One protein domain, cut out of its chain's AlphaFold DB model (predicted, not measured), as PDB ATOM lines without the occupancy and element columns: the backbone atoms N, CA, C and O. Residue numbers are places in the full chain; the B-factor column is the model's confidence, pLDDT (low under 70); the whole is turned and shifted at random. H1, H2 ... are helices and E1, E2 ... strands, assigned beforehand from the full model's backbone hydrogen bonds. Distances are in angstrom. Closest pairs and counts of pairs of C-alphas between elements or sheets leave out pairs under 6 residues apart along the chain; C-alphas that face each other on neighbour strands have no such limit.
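AT A GLANCE: This is residues 23 to 98 of the 121 residues of an uncharacterized protein of Xanthomonas arboricola (UniProt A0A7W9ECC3). Two helices, H1 and H2, cross near their middles as an X at close to a right angle, and a small two-stranded hairpin, E1 and E2, packs by the first part of H1. The end of the printed part, residues 91 to 98, of which 91 belongs to H2, sticks out from this body as a free tail. You have 76 printed residues with two named helices and two named strands, in the order H1, E1, E2, H2; the sheet has the order E1 - E2 and is antiparallel, and the class is mixed, helices and strands. The whole is compact, with a radius of gyration of the C-alphas of 12.7 A, and the C-alphas span 37 by 29 by 20 A.

IN THESE COORDINATES: Start at Ser 23 and go on to C-alpha 30 at (2.379, -1.386, -47.116), where H1 begins; it holds residues 30 to 44 and is 21.0 A long. Next look at E1, residues 53 to 57, which measures 13.1 A from first to last C-alpha. E2, residues 65 to 69, measures 13.6 A, and you find its C-alpha 69 at (-1.155, -1.898, -32.251). H2 holds residues 76 to 91 and runs 22.6 A, to C-alpha 91 at (-7.371, 8.601, -51.405).

HOW THE PARTS SIT: Look first at the two helices: H1 and H2 touch, with 13 pairs of C-alphas within 8 A, and their lines are about perpendicular at 79 degrees. Their closest C-alphas are those of Ala 38 and Gln 85, 5.3 A apart, and H1 touches H2 with residues 34 to 38 alone. In both helices every O i to N i+4 pair is within hydrogen-bond range. Then turn to the hairpin E1 and E2, antiparallel at 151 degrees between their directions: the C-alphas of Val 55 and Val 67 face each other at 4.5 A, and N 54 and O 68, 2.8 A, and N 66 and O 56, 2.9 A, are within hydrogen-bond range. From Pro 32 of H1, the C-alpha of Val 67 in E2 is 5.1 A away and that of Val 55 in E1 is 7.3 A away; these are the closest C-alphas of H1 to each strand. E1 and H2 are apart.

THE WHOLE: The two C-alphas farthest apart are those of Ala 72 and Gln 97, at 41.4 A. Without residues 91 to 98, which stand free, the body has 68 residues and spans 32 by 26 by 18 A. The printed part has no cut, and the links H1 to E1, E1 to E2 and E2 to H2 are short. The mean pLDDT of the printed part is 94.3, and no printed residue is under 70.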
ATOM      1  N   SER A  23      -2.390  -7.957 -49.276       95.31
ATOM      2  CA  SER A  23      -0.986  -7.554 -49.389       95.31
ATOM      3  C   SER A  23      -0.773  -6.063 -49.159       95.31
ATOM      4  O   SER A  23       0.357  -5.671 -48.936       95.31
ATOM      5  N   VAL A  24      -1.816  -5.232 -49.208       96.50
ATOM      6  CA  VAL A  24      -1.705  -3.788 -48.942       96.50
ATOM      7  C   VAL A  24      -1.898  -3.500 -47.457       96.50
ATOM      8  O   VAL A  24      -1.120  -2.774 -46.848       96.50
ATOM      9  N   PHE A  25      -2.921  -4.101 -46.845       95.81
ATOM     10  CA  PHE A  25      -3.347  -3.765 -45.484       95.81
ATOM     11  C   PHE A  25      -2.869  -4.747 -44.402       95.81
ATOM     12  O   PHE A  25      -3.445  -4.769 -43.314       95.81
ATOM     13  N   ASN A  26      -1.852  -5.571 -44.674       95.44
ATOM     14  CA  ASN A  26      -1.215  -6.371 -43.623       95.44
ATOM     15  C   ASN A  26      -0.123  -5.580 -42.887       95.44
ATOM     16  O   ASN A  26       0.307  -4.508 -43.308       95.44
ATOM     17  N   ASN A  27       0.339  -6.141 -41.775       96.25
ATOM     18  CA  ASN A  27       1.247  -5.488 -40.845       96.25
ATOM     19  C   ASN A  27       2.729  -5.477 -41.254       96.25
ATOM     20  O   ASN A  27       3.517  -4.893 -40.520       96.25
ATOM     21  N   ALA A  28       3.121  -6.103 -42.368       95.69
ATOM     22  CA  ALA A  28       4.525  -6.313 -42.744       95.69
ATOM     23  C   ALA A  28       4.834  -5.938 -44.211       95.69
ATOM     24  O   ALA A  28       5.875  -6.306 -44.752       95.69
ATOM     25  N   THR A  29       3.921  -5.231 -44.873       95.56
ATOM     26  CA  THR A  29       4.056  -4.766 -46.266       95.56
ATOM     27  C   THR A  29       3.790  -3.261 -46.330       95.56
ATOM     28  O   THR A  29       4.534  -2.499 -45.726       95.56
ATOM     29  N   PHE A  30       2.721  -2.806 -46.987       96.38
ATOM     30  CA  PHE A  30       2.379  -1.386 -47.116       96.38
ATOM     31  C   PHE A  30       1.645  -0.827 -45.889       96.38
ATOM     32  O   PHE A  30       1.671   0.381 -45.663       96.38
ATOM     33  N   GLY A  31       1.023  -1.681 -45.068       95.44
ATOM     34  CA  GLY A  31       0.284  -1.261 -43.875       95.44
ATOM     35  C   GLY A  31       1.095  -0.394 -42.904       95.44
ATOM     36  O   GLY A  31       0.597   0.672 -42.537       95.44
ATOM     37  N   PRO A  32       2.334  -0.773 -42.519       96.00
ATOM     38  CA  PRO A  32       3.219   0.074 -41.721       96.00
ATOM     39  C   PRO A  32       3.371   1.483 -42.290       96.00
ATOM     40  O   PRO A  32       3.123   2.454 -41.583       96.00
ATOM     41  N   ALA A  33       3.711   1.593 -43.572       95.38
ATOM     42  CA  ALA A  33       3.958   2.868 -44.229       95.38
ATOM     43  C   ALA A  33       2.702   3.750 -44.269       95.38
ATOM     44  O   ALA A  33       2.756   4.922 -43.905       95.38
ATOM     45  N   LEU A  34       1.550   3.173 -44.624       96.50
ATOM     46  CA  LEU A  34       0.268   3.884 -44.649       96.50
ATOM     47  C   LEU A  34      -0.159   4.378 -43.257       96.50
ATOM     48  O   LEU A  34      -0.731   5.460 -43.128       96.50
ATOM     49  N   LEU A  35       0.102   3.594 -42.208       96.50
ATOM     50  CA  LEU A  35      -0.212   3.968 -40.827       96.50
ATOM     51  C   LEU A  35       0.749   5.033 -40.287       96.50
ATOM     52  O   LEU A  35       0.310   5.950 -39.596       96.50
ATOM     53  N   VAL A  36       2.035   4.945 -40.626       95.19
ATOM     54  CA  VAL A  36       3.027   5.971 -40.279       95.19
ATOM     55  C   VAL A  36       2.694   7.286 -40.983       95.19
ATOM     56  O   VAL A  36       2.597   8.310 -40.312       95.19
ATOM     57  N   ALA A  37       2.394   7.259 -42.285       94.81
ATOM     58  CA  ALA A  37       1.931   8.431 -43.031       94.81
ATOM     59  C   ALA A  37       0.674   9.054 -42.400       94.81
ATOM     60  O   ALA A  37       0.597  10.267 -42.224       94.81
ATOM     61  N   ALA A  38      -0.285   8.223 -41.980       95.75
ATOM     62  CA  ALA A  38      -1.481   8.679 -41.278       95.75
ATOM     63  C   ALA A  38      -1.159   9.378 -39.942       95.75
ATOM     64  O   ALA A  38      -1.754  10.413 -39.640       95.75
ATOM     65  N   GLN A  39      -0.214   8.852 -39.152       95.19
ATOM     66  CA  GLN A  39       0.227   9.496 -37.910       95.19
ATOM     67  C   GLN A  39       0.932  10.829 -38.188       95.19
ATOM     68  O   GLN A  39       0.673  11.810 -37.490       95.19
ATOM     69  N   VAL A  40       1.804  10.871 -39.198       93.38
ATOM     70  CA  VAL A  40       2.517  12.089 -39.608       93.38
ATOM     71  C   VAL A  40       1.526  13.165 -40.047       93.38
ATOM     72  O   VAL A  40       1.612  14.293 -39.573       93.38
ATOM     73  N   GLU A  41       0.536  12.819 -40.870       93.69
ATOM     74  CA  GLU A  41      -0.492  13.757 -41.335       93.69
ATOM     75  C   GLU A  41      -1.316  14.345 -40.179       93.69
ATOM     76  O   GLU A  41      -1.568  15.552 -40.143       93.69
ATOM     77  N   LEU A  42      -1.711  13.521 -39.202       94.38
ATOM     78  CA  LEU A  42      -2.396  13.995 -37.993       94.38
ATOM     79  C   LEU A  42      -1.535  15.001 -37.219       94.38
ATOM     80  O   LEU A  42      -2.022  16.076 -36.858       94.38
ATOM     81  N   SER A  43      -0.251  14.685 -37.030       93.50
ATOM     82  CA  SER A  43       0.708  15.564 -36.357       93.50
ATOM     83  C   SER A  43       0.908  16.882 -37.113       93.50
ATOM     84  O   SER A  43       0.863  17.949 -36.501       93.50
ATOM     85  N   LEU A  44       1.051  16.843 -38.444       92.56
ATOM     86  CA  LEU A  44       1.177  18.037 -39.294       92.56
ATOM     87  C   LEU A  44      -0.055  18.944 -39.197       92.56
ATOM     88  O   LEU A  44       0.066  20.170 -39.183       92.56
ATOM     89  N   ARG A  45      -1.245  18.350 -39.063       92.75
ATOM     90  CA  ARG A  45      -2.511  19.071 -38.857       92.75
ATOM     91  C   ARG A  45      -2.750  19.520 -37.418       92.75
ATOM     92  O   ARG A  45      -3.790  20.122 -37.156       92.75
ATOM     93  N   LYS A  46      -1.812  19.259 -36.502       94.69
ATOM     94  CA  LYS A  46      -1.932  19.554 -35.064       94.69
ATOM     95  C   LYS A  46      -3.152  18.881 -34.423       94.69
ATOM     96  O   LYS A  46      -3.779  19.441 -33.527       94.69
ATOM     97  N   ILE A  47      -3.506  17.690 -34.902       93.44
ATOM     98  CA  ILE A  47      -4.550  16.857 -34.305       93.44
ATOM     99  C   ILE A  47      -3.866  15.940 -33.288       93.44
ATOM    100  O   ILE A  47      -3.117  15.041 -33.663       93.44
ATOM    101  N   GLU A  48      -4.123  16.173 -32.000       90.44
ATOM    102  CA  GLU A  48      -3.497  15.456 -30.879       90.44
ATOM    103  C   GLU A  48      -4.101  14.056 -30.686       90.44
ATOM    104  O   GLU A  48      -4.811  13.773 -29.722       90.44
ATOM    105  N   VAL A  49      -3.844  13.165 -31.642       92.56
ATOM    106  CA  VAL A  49      -4.271  11.766 -31.602       92.56
ATOM    107  C   VAL A  49      -3.060  10.864 -31.790       92.56
ATOM    108  O   VAL A  49      -2.377  10.915 -32.813       92.56
ATOM    109  N   ASP A  50      -2.842   9.989 -30.813       93.00
ATOM    110  CA  ASP A  50      -1.906   8.877 -30.924       93.00
ATOM    111  C   ASP A  50      -2.622   7.671 -31.546       93.00
ATOM    112  O   ASP A  50      -3.577   7.121 -30.985       93.00
ATOM    113  N   LEU A  51      -2.151   7.241 -32.718       95.44
ATOM    114  CA  LEU A  51      -2.643   6.049 -33.395       95.44
ATOM    115  C   LEU A  51      -2.214   4.755 -32.690       95.44
ATOM    116  O   LEU A  51      -2.575   3.678 -33.152       95.44
ATOM    117  N   GLY A  52      -1.471   4.797 -31.584       95.31
ATOM    118  CA  GLY A  52      -1.086   3.628 -30.793       95.31
ATOM    119  C   GLY A  52      -0.254   2.632 -31.597       95.31
ATOM    120  O   GLY A  52      -0.458   1.423 -31.473       95.31
ATOM    121  N   LEU A  53       0.596   3.141 -32.491       95.56
ATOM    122  CA  LEU A  53       1.443   2.332 -33.361       95.56
ATOM    123  C   LEU A  53       2.694   1.893 -32.599       95.56
ATOM    124  O   LEU A  53       3.297   2.671 -31.855       95.56
ATOM    125  N   VAL A  54       3.092   0.647 -32.810       95.50
ATOM    126  CA  VAL A  54       4.376   0.094 -32.386       95.50
ATOM    127  C   VAL A  54       5.074  -0.380 -33.649       95.50
ATOM    128  O   VAL A  54       4.731  -1.424 -34.198       95.50
ATOM    129  N   VAL A  55       6.009   0.424 -34.149       93.12
ATOM    130  CA  VAL A  55       6.767   0.108 -35.363       93.12
ATOM    131  C   VAL A  55       8.089  -0.529 -34.958       93.12
ATOM    132  O   VAL A  55       8.849   0.050 -34.186       93.12
ATOM    133  N   GLN A  56       8.355  -1.722 -35.474       93.81
ATOM    134  CA  GLN A  56       9.544  -2.508 -35.161       93.81
ATOM    135  C   GLN A  56      10.307  -2.835 -36.441       93.81
ATOM    136  O   GLN A  56       9.724  -2.896 -37.525       93.81
ATOM    137  N   GLU A  57      11.615  -3.034 -36.313       93.50
ATOM    138  CA  GLU A  57      12.433  -3.577 -37.396       93.50
ATOM    139  C   GLU A  57      12.154  -5.071 -37.545       93.50
ATOM    140  O   GLU A  57      12.119  -5.811 -36.564       93.50
ATOM    141  N   ASP A  58      11.921  -5.504 -38.780       93.31
ATOM    142  CA  ASP A  58      11.630  -6.894 -39.119       93.31
ATOM    143  C   ASP A  58      12.231  -7.206 -40.492       93.31
ATOM    144  O   ASP A  58      11.709  -6.780 -41.522       93.31
ATOM    145  N   ASN A  59      13.319  -7.978 -40.513       90.94
ATOM    146  CA  ASN A  59      14.006  -8.383 -41.745       90.94
ATOM    147  C   ASN A  59      13.145  -9.282 -42.652       90.94
ATOM    148  O   ASN A  59      13.487  -9.475 -43.816       90.94
ATOM    149  N   GLY A  60      12.055  -9.856 -42.131       91.69
ATOM    150  CA  GLY A  60      11.081 -10.618 -42.912       91.69
ATOM    151  C   GLY A  60       9.978  -9.760 -43.539       91.69
ATOM    152  O   GLY A  60       9.209 -10.269 -44.355       91.69
ATOM    153  N   ALA A  61       9.876  -8.481 -43.172       93.25
ATOM    154  CA  ALA A  61       8.901  -7.557 -43.737       93.25
ATOM    155  C   ALA A  61       9.382  -6.982 -45.078       93.25
ATOM    156  O   ALA A  61      10.572  -6.753 -45.283       93.25
ATOM    157  N   MET A  62       8.443  -6.673 -45.978       92.88
ATOM    158  CA  MET A  62       8.738  -6.204 -47.342       92.88
ATOM    159  C   MET A  62       9.602  -4.934 -47.370       92.88
ATOM    160  O   MET A  62      10.422  -4.773 -48.269       92.88
ATOM    161  N   PHE A  63       9.430  -4.053 -46.379       92.88
ATOM    162  CA  PHE A  63      10.177  -2.798 -46.244       92.88
ATOM    163  C   PHE A  63      10.949  -2.722 -44.917       92.88
ATOM    164  O   PHE A  63      11.109  -1.646 -44.347       92.88
ATOM    165  N   GLY A  64      11.365  -3.872 -44.369       92.69
ATOM    166  CA  GLY A  64      12.176  -3.946 -43.144       92.69
ATOM    167  C   GLY A  64      11.467  -3.499 -41.858       92.69
ATOM    168  O   GLY A  64      12.100  -3.380 -40.810       92.69
ATOM    169  N   ARG A  65      10.160  -3.216 -41.923       93.56
ATOM    170  CA  ARG A  65       9.352  -2.703 -40.812       93.56
ATOM    171  C   ARG A  65       8.053  -3.483 -40.675       93.56
ATOM    172  O   ARG A  65       7.353  -3.719 -41.658       93.56
ATOM    173  N   ARG A  66       7.689  -3.790 -39.433       95.94
ATOM    174  CA  ARG A  66       6.369  -4.295 -39.045       95.94
ATOM    175  C   ARG A  66       5.683  -3.286 -38.138       95.94
ATOM    176  O   ARG A  66       6.346  -2.583 -37.379       95.94
ATOM    177  N   VAL A  67       4.357  -3.233 -38.195       95.25
ATOM    178  CA  VAL A  67       3.546  -2.441 -37.268       95.25
ATOM    179  C   VAL A  67       2.637  -3.328 -36.430       95.25
ATOM    180  O   VAL A  67       1.955  -4.213 -36.938       95.25
ATOM    181  N   GLU A  68       2.587  -3.059 -35.137       95.94
ATOM    182  CA  GLU A  68       1.601  -3.621 -34.224       95.94
ATOM    183  C   GLU A  68       0.816  -2.494 -33.557       95.94
ATOM    184  O   GLU A  68       1.222  -1.328 -33.560       95.94
ATOM    185  N   PHE A  69      -0.345  -2.838 -33.009       95.38
ATOM    186  CA  PHE A  69      -1.155  -1.898 -32.251       95.38
ATOM    187  C   PHE A  69      -0.984  -2.166 -30.770       95.38
ATOM    188  O   PHE A  69      -1.271  -3.265 -30.303       95.38
ATOM    189  N   ASP A  70      -0.568  -1.141 -30.036       95.12
ATOM    190  CA  ASP A  70      -0.474  -1.204 -28.585       95.12
ATOM    191  C   ASP A  70      -1.880  -1.361 -27.978       95.12
ATOM    192  O   ASP A  70      -2.703  -0.447 -28.125       95.12
ATOM    193  N   PRO A  71      -2.182  -2.478 -27.288       92.12
ATOM    194  CA  PRO A  71      -3.499  -2.711 -26.708       92.12
ATOM    195  C   PRO A  71      -3.925  -1.628 -25.713       92.12
ATOM    196  O   PRO A  71      -5.102  -1.264 -25.688       92.12
ATOM    197  N   ALA A  72      -2.988  -1.067 -24.941       92.75
ATOM    198  CA  ALA A  72      -3.283  -0.041 -23.940       92.75
ATOM    199  C   ALA A  72      -3.692   1.298 -24.578       92.75
ATOM    200  O   ALA A  72      -4.428   2.074 -23.973       92.75
ATOM    201  N   ARG A  73      -3.262   1.548 -25.821       90.69
ATOM    202  CA  ARG A  73      -3.565   2.761 -26.602       90.69
ATOM    203  C   ARG A  73      -4.599   2.520 -27.710       90.69
ATOM    204  O   ARG A  73      -4.862   3.397 -28.529       90.69
ATOM    205  N   SER A  74      -5.207   1.332 -27.761       90.06
ATOM    206  CA  SER A  74      -6.071   0.887 -28.864       90.06
ATOM    207  C   SER A  74      -7.571   0.940 -28.534       90.06
ATOM    208  O   SER A  74      -8.311  -0.018 -28.777       90.06
ATOM    209  N   HIS A  75      -8.057   2.072 -28.020       91.88
ATOM    210  CA  HIS A  75      -9.493   2.296 -27.795       91.88
ATOM    211  C   HIS A  75     -10.267   2.615 -29.092       91.88
ATOM    212  O   HIS A  75      -9.662   2.910 -30.126       91.88
ATOM    213  N   LEU A  76     -11.608   2.574 -29.043       93.12
ATOM    214  CA  LEU A  76     -12.486   2.727 -30.216       93.12
ATOM    215  C   LEU A  76     -12.164   3.974 -31.053       93.12
ATOM    216  O   LEU A  76     -12.066   3.876 -32.273       93.12
ATOM    217  N   LEU A  77     -11.936   5.123 -30.410       92.25
ATOM    218  CA  LEU A  77     -11.606   6.366 -31.111       92.25
ATOM    219  C   LEU A  77     -10.289   6.249 -31.899       92.25
ATOM    220  O   LEU A  77     -10.237   6.650 -33.057       92.25
ATOM    221  N   THR A  78      -9.253   5.628 -31.327       93.25
ATOM    222  CA  THR A  78      -7.993   5.335 -32.041       93.25
ATOM    223  C   THR A  78      -8.235   4.424 -33.234       93.25
ATOM    224  O   THR A  78      -7.686   4.651 -34.306       93.25
ATOM    225  N   GLN A  79      -9.067   3.393 -33.080       93.81
ATOM    226  CA  GLN A  79      -9.379   2.476 -34.179       93.81
ATOM    227  C   GLN A  79     -10.125   3.187 -35.316       93.81
ATOM    228  O   GLN A  79      -9.819   2.949 -36.485       93.81
ATOM    229  N   MET A  80     -11.047   4.095 -34.979       95.50
ATOM    230  CA  MET A  80     -11.707   4.962 -35.955       95.50
ATOM    231  C   MET A  80     -10.692   5.857 -36.664       95.50
ATOM    232  O   MET A  80     -10.686   5.878 -37.888       95.50
ATOM    233  N   TRP A  81      -9.788   6.509 -35.926       96.19
ATOM    234  CA  TRP A  81      -8.742   7.349 -36.514       96.19
ATOM    235  C   TRP A  81      -7.791   6.582 -37.427       96.19
ATOM    236  O   TRP A  81      -7.470   7.072 -38.506       96.19
ATOM    237  N   ARG A  82      -7.383   5.363 -37.051       96.38
ATOM    238  CA  ARG A  82      -6.598   4.481 -37.930       96.38
ATOM    239  C   ARG A  82      -7.355   4.215 -39.226       96.38
ATOM    240  O   ARG A  82      -6.793   4.366 -40.300       96.38
ATOM    241  N   LEU A  83      -8.634   3.846 -39.137       95.94
ATOM    242  CA  LEU A  83      -9.449   3.562 -40.316       95.94
ATOM    243  C   LEU A  83      -9.582   4.796 -41.219       95.94
ATOM    244  O   LEU A  83      -9.292   4.714 -42.410       95.94
ATOM    245  N   THR A  84     -10.013   5.928 -40.661       95.75
ATOM    246  CA  THR A  84     -10.316   7.133 -41.438       95.75
ATOM    247  C   THR A  84      -9.062   7.763 -42.010       95.75
ATOM    248  O   THR A  84      -9.078   8.167 -43.168       95.75
ATOM    249  N   GLN A  85      -7.965   7.818 -41.250       96.06
ATOM    250  CA  GLN A  85      -6.743   8.426 -41.760       96.06
ATOM    251  C   GLN A  85      -5.990   7.530 -42.718       96.06
ATOM    252  O   GLN A  85      -5.489   8.027 -43.717       96.06
ATOM    253  N   THR A  86      -5.959   6.215 -42.505       96.44
ATOM    254  CA  THR A  86      -5.421   5.322 -43.536       96.44
ATOM    255  C   THR A  86      -6.244   5.412 -44.821       96.44
ATOM    256  O   THR A  86      -5.661   5.421 -45.901       96.44
ATOM    257  N   ALA A  87      -7.575   5.528 -44.737       96.94
ATOM    258  CA  ALA A  87      -8.402   5.744 -45.921       96.94
ATOM    259  C   ALA A  87      -8.083   7.076 -46.617       96.94
ATOM    260  O   ALA A  87      -7.866   7.088 -47.824       96.94
ATOM    261  N   TYR A  88      -7.957   8.161 -45.848       95.56
ATOM    262  CA  TYR A  88      -7.540   9.465 -46.361       95.56
ATOM    263  C   TYR A  88      -6.180   9.399 -47.071       95.56
ATOM    264  O   TYR A  88      -6.051   9.903 -48.180       95.56
ATOM    265  N   GLN A  89      -5.187   8.718 -46.486       95.12
ATOM    266  CA  GLN A  89      -3.882   8.516 -47.125       95.12
ATOM    267  C   GLN A  89      -4.007   7.780 -48.460       95.12
ATOM    268  O   GLN A  89      -3.383   8.178 -49.436       95.12
ATOM    269  N   VAL A  90      -4.837   6.735 -48.522       96.31
ATOM    270  CA  VAL A  90      -5.076   5.981 -49.759       96.31
ATOM    271  C   VAL A  90      -5.745   6.844 -50.833       96.31
ATOM    272  O   VAL A  90      -5.382   6.737 -52.002       96.31
ATOM    273  N   ASP A  91      -6.680   7.716 -50.459       94.62
ATOM    274  CA  ASP A  91      -7.371   8.601 -51.405       94.62
ATOM    275  C   ASP A  91      -6.460   9.679 -52.013       94.62
ATOM    276  O   ASP A  91      -6.739  10.160 -53.112       94.62
ATOM    277  N   LEU A  92      -5.362  10.033 -51.340       93.38
ATOM    278  CA  LEU A  92      -4.358  10.966 -51.862       93.38
ATOM    279  C   LEU A  92      -3.394  10.332 -52.872       93.38
ATOM    280  O   LEU A  92      -2.661  11.053 -53.552       93.38
ATOM    281  N   LEU A  93      -3.351   9.003 -52.955       95.81
ATOM    282  CA  LEU A  93      -2.399   8.315 -53.816       95.81
ATOM    283  C   LEU A  93      -2.762   8.466 -55.300       95.81
ATOM    284  O   LEU A  93      -3.944   8.497 -55.665       95.81
ATOM    285  N   PRO A  94      -1.747   8.519 -56.183       95.69
ATOM    286  CA  PRO A  94      -1.975   8.594 -57.616       95.69
ATOM    287  C   PRO A  94      -2.712   7.355 -58.125       95.69
ATOM    288  O   PRO A  94      -2.623   6.261 -57.559       95.69
ATOM    289  N   ARG A  95      -3.442   7.536 -59.228       95.88
ATOM    290  CA  ARG A  95      -4.195   6.466 -59.881       95.88
ATOM    291  C   ARG A  95      -3.759   6.297 -61.329       95.88
ATOM    292  O   ARG A  95      -3.723   7.266 -62.081       95.88
ATOM    293  N   GLU A  96      -3.527   5.055 -61.729       94.44
ATOM    294  CA  GLU A  96      -3.202   4.663 -63.098       94.44
ATOM    295  C   GLU A  96      -4.105   3.512 -63.524       94.44
ATOM    296  O   GLU A  96      -4.261   2.536 -62.795       94.44
ATOM    297  N   GLN A  97      -4.737   3.626 -64.698       90.44
ATOM    298  CA  GLN A  97      -5.658   2.598 -65.215       90.44
ATOM    299  C   GLN A  97      -6.713   2.164 -64.173       90.44
ATOM    300  O   GLN A  97      -7.038   0.987 -64.047       90.44
ATOM    301  N   ASN A  98      -7.233   3.135 -63.414       90.25
ATOM    302  CA  ASN A  98      -8.194   2.952 -62.320       90.25
ATOM    303  C   ASN A  98      -7.672   2.209 -61.067       90.25
ATOM    304  O   ASN A  98      -8.453   1.932 -60.158       90.25
TER     305      ASN A  98